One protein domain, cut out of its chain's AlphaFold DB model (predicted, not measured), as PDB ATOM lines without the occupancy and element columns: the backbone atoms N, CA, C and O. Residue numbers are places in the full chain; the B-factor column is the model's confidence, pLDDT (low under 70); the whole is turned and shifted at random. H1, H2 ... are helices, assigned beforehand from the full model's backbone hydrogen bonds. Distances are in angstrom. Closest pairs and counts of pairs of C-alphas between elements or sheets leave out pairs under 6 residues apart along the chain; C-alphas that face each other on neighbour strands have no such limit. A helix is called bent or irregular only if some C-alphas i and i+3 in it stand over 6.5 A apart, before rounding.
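AT A GLANCE: This is residues 2 to 119 of the 466 residues of the protein "DKNYY family protein" of Prevotella sp. oral taxon 306 str. F0472 (UniProt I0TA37). Bent helix H2 arches along a loose model; H3 folds back along one arm, H4 partly along the other, and H5 packs on H3 and H4. The 118 printed residues include five named helices, H1 to H5 in order, and no named strand: all helix. The radius of gyration of the C-alphas is 16.8 A, the spans 51 by 33 by 18 A.

HOW THE PARTS SIT: H1, residues 2 to 14, touches no helix. H2, 21 to 48, one helix by its hydrogen bonds, is bent: C-alphas 35 and 38, ending arm H2a, 21 to 35, and beginning H2b, 38 to 48, are 7.5 A apart. H3, 55 to 69, makes a hairpin with H2b, closest C-alphas Ala 41 and Trp 69, 6.2 A. H4, 71 to 88, and H5, 93 to 113, make another; with H2a they form an up-and-down bundle, each running against the one before. H2b has 3 of 7 O i to N i+4 pairs within hydrogen-bond range, 6 of 8 O i to N i+3.

IN THESE COORDINATES: Find C-alpha 2, beginning H1, at (-63.276, 53.606, 23.091); H5 ends at C-alpha 113, (-29.994, 76.261, 34.992).

THE WHOLE: The printed part has no cut; pLDDT is under 70 at 14 residues, among them 2 to 5.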
ATOM      1  N   GLY A   2     -63.202  54.697  22.097       63.88
ATOM      2  CA  GLY A   2     -63.276  53.606  23.091       63.88
ATOM      3  C   GLY A   2     -62.106  53.407  24.076       63.88
ATOM      4  O   GLY A   2     -62.308  52.796  25.122       63.88
ATOM      5  N   MET A   3     -60.894  53.904  23.798       57.22
ATOM      6  CA  MET A   3     -59.755  53.790  24.731       57.22
ATOM      7  C   MET A   3     -59.777  54.880  25.818       57.22
ATOM      8  O   MET A   3     -59.476  54.606  26.978       57.22
ATOM      9  N   ILE A   4     -60.204  56.094  25.455       62.72
ATOM     10  CA  ILE A   4     -60.329  57.239  26.367       62.72
ATOM     11  C   ILE A   4     -61.458  56.991  27.372       62.72
ATOM     12  O   ILE A   4     -61.255  57.162  28.571       62.72
ATOM     13  N   ASP A   5     -62.601  56.475  26.916       68.69
ATOM     14  CA  ASP A   5     -63.748  56.180  27.784       68.69
ATOM     15  C   ASP A   5     -63.438  55.084  28.815       68.69
ATOM     16  O   ASP A   5     -63.814  55.186  29.988       68.69
ATOM     17  N   LYS A   6     -62.671  54.061  28.412       74.12
ATOM     18  CA  LYS A   6     -62.168  53.015  29.317       74.12
ATOM     19  C   LYS A   6     -61.188  53.580  30.350       74.12
ATOM     20  O   LYS A   6     -61.287  53.233  31.526       74.12
ATOM     21  N   CYS A   7     -60.295  54.481  29.941       66.88
ATOM     22  CA  CYS A   7     -59.339  55.137  30.834       66.88
ATOM     23  C   CYS A   7     -60.044  56.067  31.843       66.88
ATOM     24  O   CYS A   7     -59.804  55.983  33.048       66.88
ATOM     25  N   CYS A   8     -61.010  56.869  31.384       69.12
ATOM     26  CA  CYS A   8     -61.867  57.716  32.219       69.12
ATOM     27  C   CYS A   8     -62.665  56.905  33.252       69.12
ATOM     28  O   CYS A   8     -62.738  57.283  34.423       69.12
ATOM     29  N   SER A   9     -63.246  55.777  32.836       73.38
ATOM     30  CA  SER A   9     -63.981  54.865  33.722       73.38
ATOM     31  C   SER A   9     -63.066  54.227  34.775       73.38
ATOM     32  O   SER A   9     -63.403  54.188  35.963       73.38
ATOM     33  N   TRP A  10     -61.866  53.803  34.369       79.00
ATOM     34  CA  TRP A  10     -60.848  53.254  35.265       79.00
ATOM     35  C   TRP A  10     -60.377  54.277  36.313       79.00
ATOM     36  O   TRP A  10     -60.350  53.975  37.510       79.00
ATOM     37  N   MET A  11     -60.106  55.516  35.892       73.56
ATOM     38  CA  MET A  11     -59.705  56.612  36.778       73.56
ATOM     39  C   MET A  11     -60.796  56.982  37.787       73.56
ATOM     40  O   MET A  11     -60.510  57.095  38.979       73.56
ATOM     41  N   LYS A  12     -62.058  57.114  37.350       75.81
ATOM     42  CA  LYS A  12     -63.202  57.384  38.245       75.81
ATOM     43  C   LYS A  12     -63.361  56.297  39.312       75.81
ATOM     44  O   LYS A  12     -63.648  56.610  40.470       75.81
ATOM     45  N   ARG A  13     -63.127  55.034  38.939       76.00
ATOM     46  CA  ARG A  13     -63.197  53.879  39.846       76.00
ATOM     47  C   ARG A  13     -62.083  53.901  40.896       76.00
ATOM     48  O   ARG A  13     -62.350  53.639  42.063       76.00
ATOM     49  N   ARG A  14     -60.850  54.244  40.509       74.06
ATOM     50  CA  ARG A  14     -59.682  54.249  41.413       74.06
ATOM     51  C   ARG A  14     -59.546  55.518  42.263       74.06
ATOM     52  O   ARG A  14     -59.107  55.423  43.401       74.06
ATOM     53  N   MET A  15     -59.978  56.681  41.771       75.00
ATOM     54  CA  MET A  15     -59.957  57.957  42.510       75.00
ATOM     55  C   MET A  15     -61.185  58.179  43.416       75.00
ATOM     56  O   MET A  15     -61.337  59.239  44.027       75.00
ATOM     57  N   GLY A  16     -62.083  57.199  43.540       67.00
ATOM     58  CA  GLY A  16     -63.206  57.226  44.485       67.00
ATOM     59  C   GLY A  16     -64.393  58.101  44.064       67.00
ATOM     60  O   GLY A  16     -64.826  58.951  44.836       67.00
ATOM     61  N   GLY A  17     -64.911  57.914  42.847       63.50
ATOM     62  CA  GLY A  17     -66.288  58.264  42.457       63.50
ATOM     63  C   GLY A  17     -66.578  59.734  42.131       63.50
ATOM     64  O   GLY A  17     -67.173  60.013  41.095       63.50
ATOM     65  N   GLN A  18     -66.129  60.687  42.952       69.44
ATOM     66  CA  GLN A  18     -66.325  62.126  42.716       69.44
ATOM     67  C   GLN A  18     -65.051  62.760  42.144       69.44
ATOM     68  O   GLN A  18     -64.201  63.264  42.892       69.44
ATOM     69  N   VAL A  19     -64.888  62.671  40.822       76.19
ATOM     70  CA  VAL A  19     -63.788  63.286  40.059       76.19
ATOM     71  C   VAL A  19     -64.394  64.238  39.035       76.19
ATOM     72  O   VAL A  19     -65.312  63.847  38.309       76.19
ATOM     73  N   THR A  20     -63.919  65.480  38.991       84.31
ATOM     74  CA  THR A  20     -64.424  66.477  38.039       84.31
ATOM     75  C   THR A  20     -63.900  66.193  36.633       84.31
ATOM     76  O   THR A  20     -62.883  65.525  36.441       84.31
ATOM     77  N   VAL A  21     -64.582  66.733  35.622       83.50
ATOM     78  CA  VAL A  21     -64.134  66.644  34.224       83.50
ATOM     79  C   VAL A  21     -62.725  67.242  34.066       83.50
ATOM     80  O   VAL A  21     -61.876  66.638  33.418       83.50
ATOM     81  N   GLY A  22     -62.435  68.360  34.740       85.50
ATOM     82  CA  GLY A  22     -61.113  68.995  34.717       85.50
ATOM     83  C   GLY A  22     -59.999  68.147  35.343       85.50
ATOM     84  O   GLY A  22     -58.893  68.114  34.818       85.50
ATOM     85  N   GLU A  23     -60.266  67.432  36.439       88.06
ATOM     86  CA  GLU A  23     -59.285  66.527  37.065       88.06
ATOM     87  C   GLU A  23     -58.966  65.319  36.169       88.06
ATOM     88  O   GLU A  23     -57.823  64.865  36.121       88.06
ATOM     89  N   ILE A  24     -59.963  64.819  35.429       85.75
ATOM     90  CA  ILE A  24     -59.808  63.729  34.452       85.75
ATOM     91  C   ILE A  24     -58.919  64.178  33.295       85.75
ATOM     92  O   ILE A  24     -57.937  63.501  32.995       85.75
ATOM     93  N   PHE A  25     -59.223  65.326  32.684       88.69
ATOM     94  CA  PHE A  25     -58.405  65.869  31.599       88.69
ATOM     95  C   PHE A  25     -56.969  66.143  32.052       88.69
ATOM     96  O   PHE A  25     -56.031  65.767  31.355       88.69
ATOM     97  N   PHE A  26     -56.785  66.717  33.243       90.31
ATOM     98  CA  PHE A  26     -55.454  66.977  33.792       90.31
ATOM     99  C   PHE A  26     -54.671  65.686  34.068       90.31
ATOM    100  O   PHE A  26     -53.502  65.582  33.710       90.31
ATOM    101  N   SER A  27     -55.319  64.661  34.628       89.88
ATOM    102  CA  SER A  27     -54.689  63.351  34.848       89.88
ATOM    103  C   SER A  27     -54.296  62.684  33.531       89.88
ATOM    104  O   SER A  27     -53.209  62.126  33.424       89.88
ATOM    105  N   MET A  28     -55.156  62.761  32.510       88.69
ATOM    106  CA  MET A  28     -54.850  62.236  31.178       88.69
ATOM    107  C   MET A  28     -53.674  62.965  30.531       88.69
ATOM    108  O   MET A  28     -52.845  62.313  29.903       88.69
ATOM    109  N   LEU A  29     -53.586  64.285  30.707       90.56
ATOM    110  CA  LEU A  29     -52.456  65.083  30.241       90.56
ATOM    111  C   LEU A  29     -51.149  64.658  30.927       90.56
ATOM    112  O   LEU A  29     -50.140  64.473  30.262       90.56
ATOM    113  N   LEU A  30     -51.157  64.451  32.246       90.38
ATOM    114  CA  LEU A  30     -49.966  63.990  32.968       90.38
ATOM    115  C   LEU A  30     -49.563  62.560  32.577       90.38
ATOM    116  O   LEU A  30     -48.376  62.260  32.454       90.38
ATOM    117  N   LEU A  31     -50.535  61.676  32.353       89.31
ATOM    118  CA  LEU A  31     -50.279  60.295  31.943       89.31
ATOM    119  C   LEU A  31     -49.829  60.187  30.482       89.31
ATOM    120  O   LEU A  31     -49.040  59.299  30.175       89.31
ATOM    121  N   SER A  32     -50.268  61.075  29.584       88.81
ATOM    122  CA  SER A  32     -49.803  61.059  28.191       88.81
ATOM    123  C   SER A  32     -48.307  61.368  28.079       88.81
ATOM    124  O   SER A  32     -47.655  60.849  27.176       88.81
ATOM    125  N   LEU A  33     -47.731  62.103  29.039       86.94
ATOM    126  CA  LEU A  33     -46.284  62.339  29.125       86.94
ATOM    127  C   LEU A  33     -45.471  61.046  29.334       86.94
ATOM    128  O   LEU A  33     -44.304  61.004  28.950       86.94
ATOM    129  N   LEU A  34     -46.071  59.961  29.848       86.25
ATOM    130  CA  LEU A  34     -45.407  58.649  29.939       86.25
ATOM    131  C   LEU A  34     -45.069  58.061  28.564       86.25
ATOM    132  O   LEU A  34     -44.127  57.283  28.458       86.25
ATOM    133  N   LEU A  35     -45.806  58.440  27.515       86.81
ATOM    134  CA  LEU A  35     -45.545  57.976  26.149       86.81
ATOM    135  C   LEU A  35     -44.238  58.558  25.598       86.81
ATOM    136  O   LEU A  35     -43.534  57.888  24.851       86.81
ATOM    137  N   ALA A  36     -43.911  59.793  25.986       84.75
ATOM    138  CA  ALA A  36     -42.690  60.478  25.573       84.75
ATOM    139  C   ALA A  36     -41.524  60.279  26.560       84.75
ATOM    140  O   ALA A  36     -40.380  60.573  26.218       84.75
ATOM    141  N   TRP A  37     -41.794  59.764  27.764       88.19
ATOM    142  CA  TRP A  37     -40.813  59.628  28.842       88.19
ATOM    143  C   TRP A  37     -39.494  58.942  28.435       88.19
ATOM    144  O   TRP A  37     -38.454  59.522  28.742       88.19
ATOM    145  N   PRO A  38     -39.473  57.788  27.729       88.62
ATOM    146  CA  PRO A  38     -38.213  57.120  27.387       88.62
ATOM    147  C   PRO A  38     -37.296  57.988  26.517       88.62
ATOM    148  O   PRO A  38     -36.084  58.007  26.717       88.62
ATOM    149  N   LEU A  39     -37.879  58.738  25.576       86.50
ATOM    150  CA  LEU A  39     -37.142  59.645  24.694       86.50
ATOM    151  C   LEU A  39     -36.577  60.833  25.475       86.50
ATOM    152  O   LEU A  39     -35.422  61.207  25.289       86.50
ATOM    153  N   VAL A  40     -37.378  61.393  26.383       84.56
ATOM    154  CA  VAL A  40     -36.948  62.493  27.252       84.56
ATOM    155  C   VAL A  40     -35.844  62.025  28.209       84.56
ATOM    156  O   VAL A  40     -34.834  62.709  28.343       84.56
ATOM    157  N   ALA A  41     -35.979  60.844  28.817       85.38
ATOM    158  CA  ALA A  41     -34.967  60.258  29.697       85.38
ATOM    159  C   ALA A  41     -33.638  60.024  28.963       85.38
ATOM    160  O   ALA A  41     -32.582  60.397  29.474       85.38
ATOM    161  N   LEU A  42     -33.685  59.499  27.735       85.31
ATOM    162  CA  LEU A  42     -32.496  59.315  26.902       85.31
ATOM    163  C   LEU A  42     -31.823  60.654  26.558       85.31
ATOM    164  O   LEU A  42     -30.604  60.767  26.649       85.31
ATOM    165  N   GLY A  43     -32.611  61.695  26.270       80.31
ATOM    166  CA  GLY A  43     -32.103  63.054  26.064       80.31
ATOM    167  C   GLY A  43     -31.378  63.639  27.285       80.31
ATOM    168  O   GLY A  43     -30.424  64.395  27.126       80.31
ATOM    169  N   THR A  44     -31.767  63.262  28.508       79.94
ATOM    170  CA  THR A  44     -31.120  63.774  29.734       79.94
ATOM    171  C   THR A  44     -29.736  63.189  30.006       79.94
ATOM    172  O   THR A  44     -28.980  63.797  30.756       79.94
ATOM    173  N   VAL A  45     -29.357  62.066  29.383       78.00
ATOM    174  CA  VAL A  45     -28.010  61.477  29.529       78.00
ATOM    175  C   VAL A  45     -26.935  62.443  29.025       78.00
ATOM    176  O   VAL A  45     -25.899  62.606  29.662       78.00
ATOM    177  N   PHE A  46     -27.227  63.175  27.949       72.94
ATOM    178  CA  PHE A  46     -26.332  64.193  27.395       72.94
ATOM    179  C   PHE A  46     -26.127  65.393  28.327       72.94
ATOM    180  O   PHE A  46     -25.140  66.110  28.193       72.94
ATOM    181  N   LEU A  47     -27.009  65.601  29.315       68.50
ATOM    182  CA  LEU A  47     -26.796  66.639  30.321       68.50
ATOM    183  C   LEU A  47     -25.635  66.305  31.255       68.50
ATOM    184  O   LEU A  47     -25.152  67.232  31.889       68.50
ATOM    185  N   TYR A  48     -25.193  65.045  31.351       69.19
ATOM    186  CA  TYR A  48     -24.151  64.578  32.277       69.19
ATOM    187  C   TYR A  48     -22.752  64.466  31.655       69.19
ATOM    188  O   TYR A  48     -21.807  64.138  32.366       69.19
ATOM    189  N   ASP A  49     -22.592  64.793  30.373       70.56
ATOM    190  CA  ASP A  49     -21.328  64.640  29.632       70.56
ATOM    191  C   ASP A  49     -20.230  65.655  30.035       70.56
ATOM    192  O   ASP A  49     -19.130  65.661  29.495       70.56
ATOM    193  N   GLN A  50     -20.497  66.530  31.013       63.59
ATOM    194  CA  GLN A  50     -19.508  67.491  31.518       63.59
ATOM    195  C   GLN A  50     -19.081  67.139  32.941       63.59
ATOM    196  O   GLN A  50     -19.914  67.075  33.854       63.59
ATOM    197  N   SER A  51     -17.768  66.978  33.115       58.84
ATOM    198  CA  SER A  51     -17.084  66.549  34.339       58.84
ATOM    199  C   SER A  51     -17.102  67.578  35.475       58.84
ATOM    200  O   SER A  51     -16.962  67.199  36.637       58.84
ATOM    201  N   SER A  52     -17.312  68.861  35.174       63.97
ATOM    202  CA  SER A  52     -17.413  69.933  36.169       63.97
ATOM    203  C   SER A  52     -18.478  70.949  35.771       63.97
ATOM    204  O   SER A  52     -18.340  71.618  34.751       63.97
ATOM    205  N   VAL A  53     -19.525  71.083  36.585       70.25
ATOM    206  CA  VAL A  53     -20.561  72.106  36.405       70.25
ATOM    207  C   VAL A  53     -20.815  72.874  37.702       70.25
ATOM    208  O   VAL A  53     -20.603  72.330  38.787       70.25
ATOM    209  N   PRO A  54     -21.291  74.125  37.618       73.75
ATOM    210  CA  PRO A  54     -21.761  74.887  38.770       73.75
ATOM    211  C   PRO A  54     -22.794  74.127  39.608       73.75
ATOM    212  O   PRO A  54     -23.626  73.395  39.070       73.75
ATOM    213  N   LEU A  55     -22.802  74.372  40.924       75.06
ATOM    214  CA  LEU A  55     -23.716  73.728  41.881       75.06
ATOM    215  C   LEU A  55     -25.191  73.821  41.447       75.06
ATOM    216  O   LEU A  55     -25.939  72.862  41.593       75.06
ATOM    217  N   ALA A  56     -25.612  74.957  40.886       76.81
ATOM    218  CA  ALA A  56     -26.974  75.152  40.389       76.81
ATOM    219  C   ALA A  56     -27.325  74.215  39.216       76.81
ATOM    220  O   ALA A  56     -28.441  73.698  39.146       76.81
ATOM    221  N   ILE A  57     -26.364  73.963  38.319       79.75
ATOM    222  CA  ILE A  57     -26.517  73.018  37.207       79.75
ATOM    223  C   ILE A  57     -26.527  71.584  37.738       79.75
ATOM    224  O   ILE A  57     -27.352  70.793  37.293       79.75
ATOM    225  N   ASP A  58     -25.687  71.258  38.723       82.25
ATOM    226  CA  ASP A  58     -25.663  69.921  39.330       82.25
ATOM    227  C   ASP A  58     -26.972  69.602  40.075       82.25
ATOM    228  O   ASP A  58     -27.589  68.560  39.857       82.25
ATOM    229  N   ILE A  59     -27.489  70.546  40.868       82.31
ATOM    230  CA  ILE A  59     -28.816  70.425  41.493       82.31
ATOM    231  C   ILE A  59     -29.895  70.228  40.420       82.31
ATOM    232  O   ILE A  59     -30.752  69.356  40.564       82.31
ATOM    233  N   SER A  60     -29.849  71.003  39.329       85.38
ATOM    234  CA  SER A  60     -30.801  70.859  38.222       85.38
ATOM    235  C   SER A  60     -30.715  69.473  37.572       85.38
ATOM    236  O   SER A  60     -31.747  68.823  37.398       85.38
ATOM    237  N   ARG A  61     -29.503  68.961  37.316       86.12
ATOM    238  CA  ARG A  61     -29.251  67.606  36.796       86.12
ATOM    239  C   ARG A  61     -29.890  66.534  37.677       86.12
ATOM    240  O   ARG A  61     -30.616  65.682  37.159       86.12
ATOM    241  N   TRP A  62     -29.682  66.586  38.993       86.25
ATOM    242  CA  TRP A  62     -30.257  65.607  39.922       86.25
ATOM    243  C   TRP A  62     -31.783  65.700  40.010       86.25
ATOM    244  O   TRP A  62     -32.452  64.665  40.030       86.25
ATOM    245  N   VAL A  63     -32.354  66.911  40.003       88.25
ATOM    246  CA  VAL A  63     -33.814  67.107  39.972       88.25
ATOM    247  C   VAL A  63     -34.407  66.542  38.681       88.25
ATOM    248  O   VAL A  63     -35.377  65.790  38.739       88.25
ATOM    249  N   VAL A  64     -33.803  66.836  37.530       87.00
ATOM    250  CA  VAL A  64     -34.203  66.306  36.217       87.00
ATOM    251  C   VAL A  64     -34.138  64.778  36.216       87.00
ATOM    252  O   VAL A  64     -35.108  64.133  35.818       87.00
ATOM    253  N   THR A  65     -33.063  64.184  36.746       85.06
ATOM    254  CA  THR A  65     -32.928  62.726  36.858       85.06
ATOM    255  C   THR A  65     -34.008  62.123  37.748       85.06
ATOM    256  O   THR A  65     -34.727  61.232  37.303       85.06
ATOM    257  N   LEU A  66     -34.189  62.621  38.972       86.38
ATOM    258  CA  LEU A  66     -35.191  62.090  39.902       86.38
ATOM    259  C   LEU A  66     -36.617  62.252  39.366       86.38
ATOM    260  O   LEU A  66     -37.422  61.327  39.466       86.38
ATOM    261  N   VAL A  67     -36.936  63.406  38.779       90.31
ATOM    262  CA  VAL A  67     -38.284  63.698  38.287       90.31
ATOM    263  C   VAL A  67     -38.595  62.891  37.033       90.31
ATOM    264  O   VAL A  67     -39.672  62.300  36.973       90.31
ATOM    265  N   ILE A  68     -37.682  62.834  36.061       88.88
ATOM    266  CA  ILE A  68     -37.919  62.139  34.793       88.88
ATOM    267  C   ILE A  68     -37.756  60.643  34.996       88.88
ATOM    268  O   ILE A  68     -38.717  59.922  34.776       88.88
ATOM    269  N   TRP A  69     -36.621  60.135  35.476       88.12
ATOM    270  CA  TRP A  69     -36.365  58.686  35.507       88.12
ATOM    271  C   TRP A  69     -37.333  57.920  36.410       88.12
ATOM    272  O   TRP A  69     -37.695  56.789  36.093       88.12
ATOM    273  N   LEU A  70     -37.814  58.544  37.488       89.88
ATOM    274  CA  LEU A  70     -38.799  57.928  38.379       89.88
ATOM    275  C   LEU A  70     -40.253  58.252  37.995       89.88
ATOM    276  O   LEU A  70     -41.164  57.730  38.640       89.88
ATOM    277  N   TYR A  71     -40.501  59.056  36.949       91.31
ATOM    278  CA  TYR A  71     -41.845  59.496  36.535       91.31
ATOM    279  C   TYR A  71     -42.856  58.339  36.407       91.31
ATOM    280  O   TYR A  71     -43.944  58.448  36.985       91.31
ATOM    281  N   PRO A  72     -42.522  57.193  35.768       90.44
ATOM    282  CA  PRO A  72     -43.443  56.057  35.666       90.44
ATOM    283  C   PRO A  72     -43.789  55.407  37.009       90.44
ATOM    284  O   PRO A  72     -44.851  54.801  37.144       90.44
ATOM    285  N   VAL A  73     -42.910  55.538  38.005       90.56
ATOM    286  CA  VAL A  73     -43.056  54.899  39.317       90.56
ATOM    287  C   VAL A  73     -44.007  55.696  40.208       90.56
ATOM    288  O   VAL A  73     -44.868  55.108  40.865       90.56
ATOM    289  N   TYR A  74     -43.888  57.028  40.237       91.44
ATOM    290  CA  TYR A  74     -44.599  57.840  41.230       91.44
ATOM    291  C   TYR A  74     -45.846  58.568  40.709       91.44
ATOM    292  O   TYR A  74     -46.685  58.934  41.532       91.44
ATOM    293  N   ILE A  75     -46.029  58.780  39.395       91.75
ATOM    294  CA  ILE A  75     -47.107  59.660  38.891       91.75
ATOM    295  C   ILE A  75     -48.519  59.149  39.229       91.75
ATOM    296  O   ILE A  75     -49.382  59.919  39.650       91.75
ATOM    297  N   ILE A  76     -48.755  57.839  39.124       90.12
ATOM    298  CA  ILE A  76     -50.051  57.224  39.451       90.12
ATOM    299  C   ILE A  76     -50.329  57.283  40.971       90.12
ATOM    300  O   ILE A  76     -51.397  57.773  41.353       90.12
ATOM    301  N   PRO A  77     -49.402  56.863  41.863       92.56
ATOM    302  CA  PRO A  77     -49.543  57.081  43.305       92.56
ATOM    303  C   PRO A  77     -49.767  58.549  43.695       92.56
ATOM    304  O   PRO A  77     -50.601  58.837  44.559       92.56
ATOM    305  N   LEU A  78     -49.069  59.479  43.037       92.94
ATOM    306  CA  LEU A  78     -49.156  60.914  43.299       92.94
ATOM    307  C   LEU A  78     -50.547  61.469  42.974       92.94
ATOM    308  O   LEU A  78     -51.109  62.197  43.792       92.94
ATOM    309  N   LEU A  79     -51.145  61.077  41.843       91.62
ATOM    310  CA  LEU A  79     -52.519  61.454  41.477       91.62
ATOM    311  C   LEU A  79     -53.535  61.011  42.544       91.62
ATOM    312  O   LEU A  79     -54.429  61.772  42.928       91.62
ATOM    313  N   PHE A  80     -53.378  59.798  43.076       90.12
ATOM    314  CA  PHE A  80     -54.267  59.273  44.116       90.12
ATOM    315  C   PHE A  80     -54.081  59.981  45.455       90.12
ATOM    316  O   PHE A  80     -55.064  60.364  46.101       90.12
ATOM    317  N   MET A  81     -52.832  60.195  45.864       91.38
ATOM    318  CA  MET A  81     -52.510  60.930  47.081       91.38
ATOM    319  C   MET A  81     -53.020  62.376  47.004       91.38
ATOM    320  O   MET A  81     -53.675  62.841  47.939       91.38
ATOM    321  N   ALA A  82     -52.808  63.052  45.872       91.94
ATOM    322  CA  ALA A  82     -53.294  64.404  45.610       91.94
ATOM    323  C   ALA A  82     -54.818  64.491  45.761       91.94
ATOM    324  O   ALA A  82     -55.328  65.381  46.449       91.94
ATOM    325  N   LYS A  83     -55.560  63.526  45.201       90.44
ATOM    326  CA  LYS A  83     -57.025  63.504  45.310       90.44
ATOM    327  C   LYS A  83     -57.499  63.264  46.741       90.44
ATOM    328  O   LYS A  83     -58.433  63.926  47.201       90.44
ATOM    329  N   LYS A  84     -56.847  62.350  47.462       89.94
ATOM    330  CA  LYS A  84     -57.133  62.085  48.881       89.94
ATOM    331  C   LYS A  84     -56.925  63.345  49.726       89.94
ATOM    332  O   LYS A  84     -57.772  63.674  50.556       89.94
ATOM    333  N   MET A  85     -55.842  64.078  49.477       89.31
ATOM    334  CA  MET A  85     -55.507  65.320  50.181       89.31
ATOM    335  C   MET A  85     -56.465  66.469  49.857       89.31
ATOM    336  O   MET A  85     -56.895  67.169  50.778       89.31
ATOM    337  N   ALA A  86     -56.846  66.625  48.585       90.81
ATOM    338  CA  ALA A  86     -57.813  67.628  48.139       90.81
ATOM    339  C   ALA A  86     -59.183  67.443  48.805       90.81
ATOM    340  O   ALA A  86     -59.782  68.416  49.264       90.81
ATOM    341  N   ARG A  87     -59.647  66.190  48.935       87.88
ATOM    342  CA  ARG A  87     -60.890  65.867  49.654       87.88
ATOM    343  C   ARG A  87     -60.783  66.130  51.149       87.88
ATOM    344  O   ARG A  87     -61.667  66.774  51.700       87.88
ATOM    345  N   LYS A  88     -59.701  65.671  51.790       89.75
ATOM    346  CA  LYS A  88     -59.495  65.821  53.241       89.75
ATOM    347  C   LYS A  88     -59.580  67.283  53.701       89.75
ATOM    348  O   LYS A  88     -60.071  67.537  54.790       89.75
ATOM    349  N   HIS A  89     -59.116  68.222  52.877       90.12
ATOM    350  CA  HIS A  89     -59.062  69.648  53.221       90.12
ATOM    351  C   HIS A  89     -60.090  70.507  52.468       90.12
ATOM    352  O   HIS A  89     -60.033  71.730  52.566       90.12
ATOM    353  N   GLY A  90     -60.987  69.902  51.681       87.38
ATOM    354  CA  GLY A  90     -62.028  70.622  50.939       87.38
ATOM    355  C   GLY A  90     -61.514  71.617  49.886       87.38
ATOM    356  O   GLY A  90     -62.220  72.562  49.551       87.38
ATOM    357  N   LYS A  91     -60.290  71.443  49.364       90.12
ATOM    358  CA  LYS A  91     -59.662  72.367  48.401       90.12
ATOM    359  C   LYS A  91     -59.308  71.647  47.104       90.12
ATOM    360  O   LYS A  91     -58.354  70.873  47.063       90.12
ATOM    361  N   ALA A  92     -60.033  71.953  46.029       86.81
ATOM    362  CA  ALA A  92     -59.792  71.364  44.709       86.81
ATOM    363  C   ALA A  92     -58.416  71.741  44.125       86.81
ATOM    364  O   ALA A  92     -57.784  70.921  43.465       86.81
ATOM    365  N   SER A  93     -57.903  72.940  44.424       88.56
ATOM    366  CA  SER A  93     -56.584  73.404  43.964       88.56
ATOM    367  C   SER A  93     -55.424  72.511  44.419       88.56
ATOM    368  O   SER A  93     -54.445  72.372  43.690       88.56
ATOM    369  N   LEU A  94     -55.546  71.842  45.574       90.25
ATOM    370  CA  LEU A  94     -54.521  70.922  46.080       90.25
ATOM    371  C   LEU A  94     -54.286  69.740  45.138       90.25
ATOM    372  O   LEU A  94     -53.160  69.259  45.052       90.25
ATOM    373  N   PHE A  95     -55.318  69.286  44.421       92.12
ATOM    374  CA  PHE A  95     -55.160  68.212  43.448       92.12
ATOM    375  C   PHE A  95     -54.172  68.627  42.356       92.12
ATOM    376  O   PHE A  95     -53.170  67.944  42.151       92.12
ATOM    377  N   TYR A  96     -54.415  69.775  41.721       93.62
ATOM    378  CA  TYR A  96     -53.601  70.296  40.624       93.62
ATOM    379  C   TYR A  96     -52.181  70.667  41.069       93.62
ATOM    380  O   TYR A  96     -51.229  70.347  40.367       93.62
ATOM    381  N   ILE A  97     -52.019  71.272  42.253       92.50
ATOM    382  CA  ILE A  97     -50.698  71.648  42.782       92.50
ATOM    383  C   ILE A  97     -49.853  70.406  43.087       92.50
ATOM    384  O   ILE A  97     -48.701  70.330  42.670       92.50
ATOM    385  N   ILE A  98     -50.411  69.415  43.792       93.44
ATOM    386  CA  ILE A  98     -49.653  68.222  44.199       93.44
ATOM    387  C   ILE A  98     -49.328  67.357  42.979       93.44
ATOM    388  O   ILE A  98     -48.179  66.957  42.808       93.44
ATOM    389  N   SER A  99     -50.308  67.095  42.109       92.25
ATOM    390  CA  SER A  99     -50.081  66.265  40.916       92.25
ATOM    391  C   SER A  99     -49.264  66.968  39.828       92.25
ATOM    392  O   SER A  99     -48.524  66.301  39.112       92.25
ATOM    393  N   GLY A 100     -49.324  68.301  39.747       92.44
ATOM    394  CA  GLY A 100     -48.489  69.118  38.864       92.44
ATOM    395  C   GLY A 100     -47.102  69.456  39.425       92.44
ATOM    396  O   GLY A 100     -46.266  69.968  38.684       92.44
ATOM    397  N   SER A 101     -46.825  69.155  40.701       92.44
ATOM    398  CA  SER A 101     -45.541  69.467  41.347       92.44
ATOM    399  C   SER A 101     -44.297  68.955  40.603       92.44
ATOM    400  O   SER A 101     -43.325  69.705  40.571       92.44
ATOM    401  N   PRO A 102     -44.291  67.786  39.925       91.81
ATOM    402  CA  PRO A 102     -43.126  67.353  39.153       91.81
ATOM    403  C   PRO A 102     -42.825  68.279  37.968       91.81
ATOM    404  O   PRO A 102     -41.670  68.596  37.703       91.81
ATOM    405  N   ILE A 103     -43.865  68.771  37.286       89.12
ATOM    406  CA  ILE A 103     -43.719  69.725  36.178       89.12
ATOM    407  C   ILE A 103     -43.234  71.076  36.705       89.12
ATOM    408  O   ILE A 103     -42.370  71.698  36.096       89.12
ATOM    409  N   ILE A 104     -43.752  71.516  37.855       90.50
ATOM    410  CA  ILE A 104     -43.304  72.753  38.509       90.50
ATOM    411  C   ILE A 104     -41.830  72.638  38.918       90.50
ATOM    412  O   ILE A 104     -41.064  73.566  38.683       90.50
ATOM    413  N   LEU A 105     -41.410  71.496  39.474       91.50
ATOM    414  CA  LEU A 105     -40.014  71.238  39.836       91.50
ATOM    415  C   LEU A 105     -39.092  71.232  38.612       91.50
ATOM    416  O   LEU A 105     -38.024  71.831  38.681       91.50
ATOM    417  N   LEU A 106     -39.517  70.638  37.490       89.06
ATOM    418  CA  LEU A 106     -38.777  70.707  36.221       89.06
ATOM    419  C   LEU A 106     -38.681  72.138  35.686       89.06
ATOM    420  O   LEU A 106     -37.619  72.569  35.253       89.06
ATOM    421  N   ALA A 107     -39.774  72.899  35.728       88.88
ATOM    422  CA  ALA A 107     -39.762  74.291  35.291       88.88
ATOM    423  C   ALA A 107     -38.809  75.136  36.154       88.88
ATOM    424  O   ALA A 107     -38.014  75.907  35.621       88.88
ATOM    425  N   LEU A 108     -38.835  74.950  37.477       90.50
ATOM    426  CA  LEU A 108     -37.929  75.627  38.407       90.50
ATOM    427  C   LEU A 108     -36.467  75.206  38.211       90.50
ATOM    428  O   LEU A 108     -35.587  76.058  38.304       90.50
ATOM    429  N   SER A 109     -36.189  73.934  37.909       86.94
ATOM    430  CA  SER A 109     -34.820  73.465  37.663       86.94
ATOM    431  C   SER A 109     -34.256  74.005  36.345       86.94
ATOM    432  O   SER A 109     -33.086  74.386  36.287       86.94
ATOM    433  N   ILE A 110     -35.088  74.105  35.303       84.31
ATOM    434  CA  ILE A 110     -34.719  74.742  34.032       84.31
ATOM    435  C   ILE A 110     -34.435  76.228  34.263       84.31
ATOM    436  O   ILE A 110     -33.377  76.716  33.869       84.31
ATOM    437  N   LEU A 111     -35.322  76.932  34.974       86.75
ATOM    438  CA  LEU A 111     -35.116  78.335  35.346       86.75
ATOM    439  C   LEU A 111     -33.821  78.529  36.143       86.75
ATOM    440  O   LEU A 111     -33.084  79.475  35.884       86.75
ATOM    441  N   LEU A 112     -33.505  77.613  37.064       84.19
ATOM    442  CA  LEU A 112     -32.254  77.629  37.818       84.19
ATOM    443  C   LEU A 112     -31.034  77.436  36.902       84.19
ATOM    444  O   LEU A 112     -30.054  78.162  37.052       84.19
ATOM    445  N   SER A 113     -31.101  76.521  35.928       77.88
ATOM    446  CA  SER A 113     -29.994  76.261  34.992       77.88
ATOM    447  C   SER A 113     -29.713  77.391  34.000       77.88
ATOM    448  O   SER A 113     -28.597  77.488  33.509       77.88
ATOM    449  N   VAL A 114     -30.694  78.253  33.721       79.62
ATOM    450  CA  VAL A 114     -30.505  79.452  32.882       79.62
ATOM    451  C   VAL A 114     -30.325  80.724  33.714       79.62
ATOM    452  O   VAL A 114     -30.219  81.821  33.169       79.62
ATOM    453  N   SER A 115     -30.320  80.600  35.043       81.00
ATOM    454  CA  SER A 115     -30.151  81.737  35.940       81.00
ATOM    455  C   SER A 115     -28.679  82.161  36.041       81.00
ATOM    456  O   SER A 115     -27.783  81.347  35.813       81.00
ATOM    457  N   PRO A 116     -28.392  83.392  36.498       72.19
ATOM    458  CA  PRO A 116     -27.027  83.810  36.821       72.19
ATOM    459  C   PRO A 116     -26.311  82.902  37.840       72.19
ATOM    460  O   PRO A 116     -25.087  82.879  37.882       72.19
ATOM    461  N   LEU A 117     -27.049  82.116  38.638       71.50
ATOM    462  CA  LEU A 117     -26.488  81.159  39.606       71.50
ATOM    463  C   LEU A 117     -25.847  79.937  38.926       71.50
ATOM    464  O   LEU A 117     -25.078  79.215  39.558       71.50
ATOM    465  N   ALA A 118     -26.181  79.691  37.658       73.75
ATOM    466  CA  ALA A 118     -25.592  78.650  36.828       73.75
ATOM    467  C   ALA A 118     -24.316  79.112  36.106       73.75
ATOM    468  O   ALA A 118     -23.772  78.358  35.303       73.75
ATOM    469  N   GLN A 119     -23.827  80.329  36.370       73.25
ATOM    470  CA  GLN A 119     -22.563  80.796  35.807       73.25
ATOM    471  C   GLN A 119     -21.377  80.010  36.371       73.25
ATOM    472  O   GLN A 119     -21.331  79.665  37.552       73.25
TER     473      GLN A 119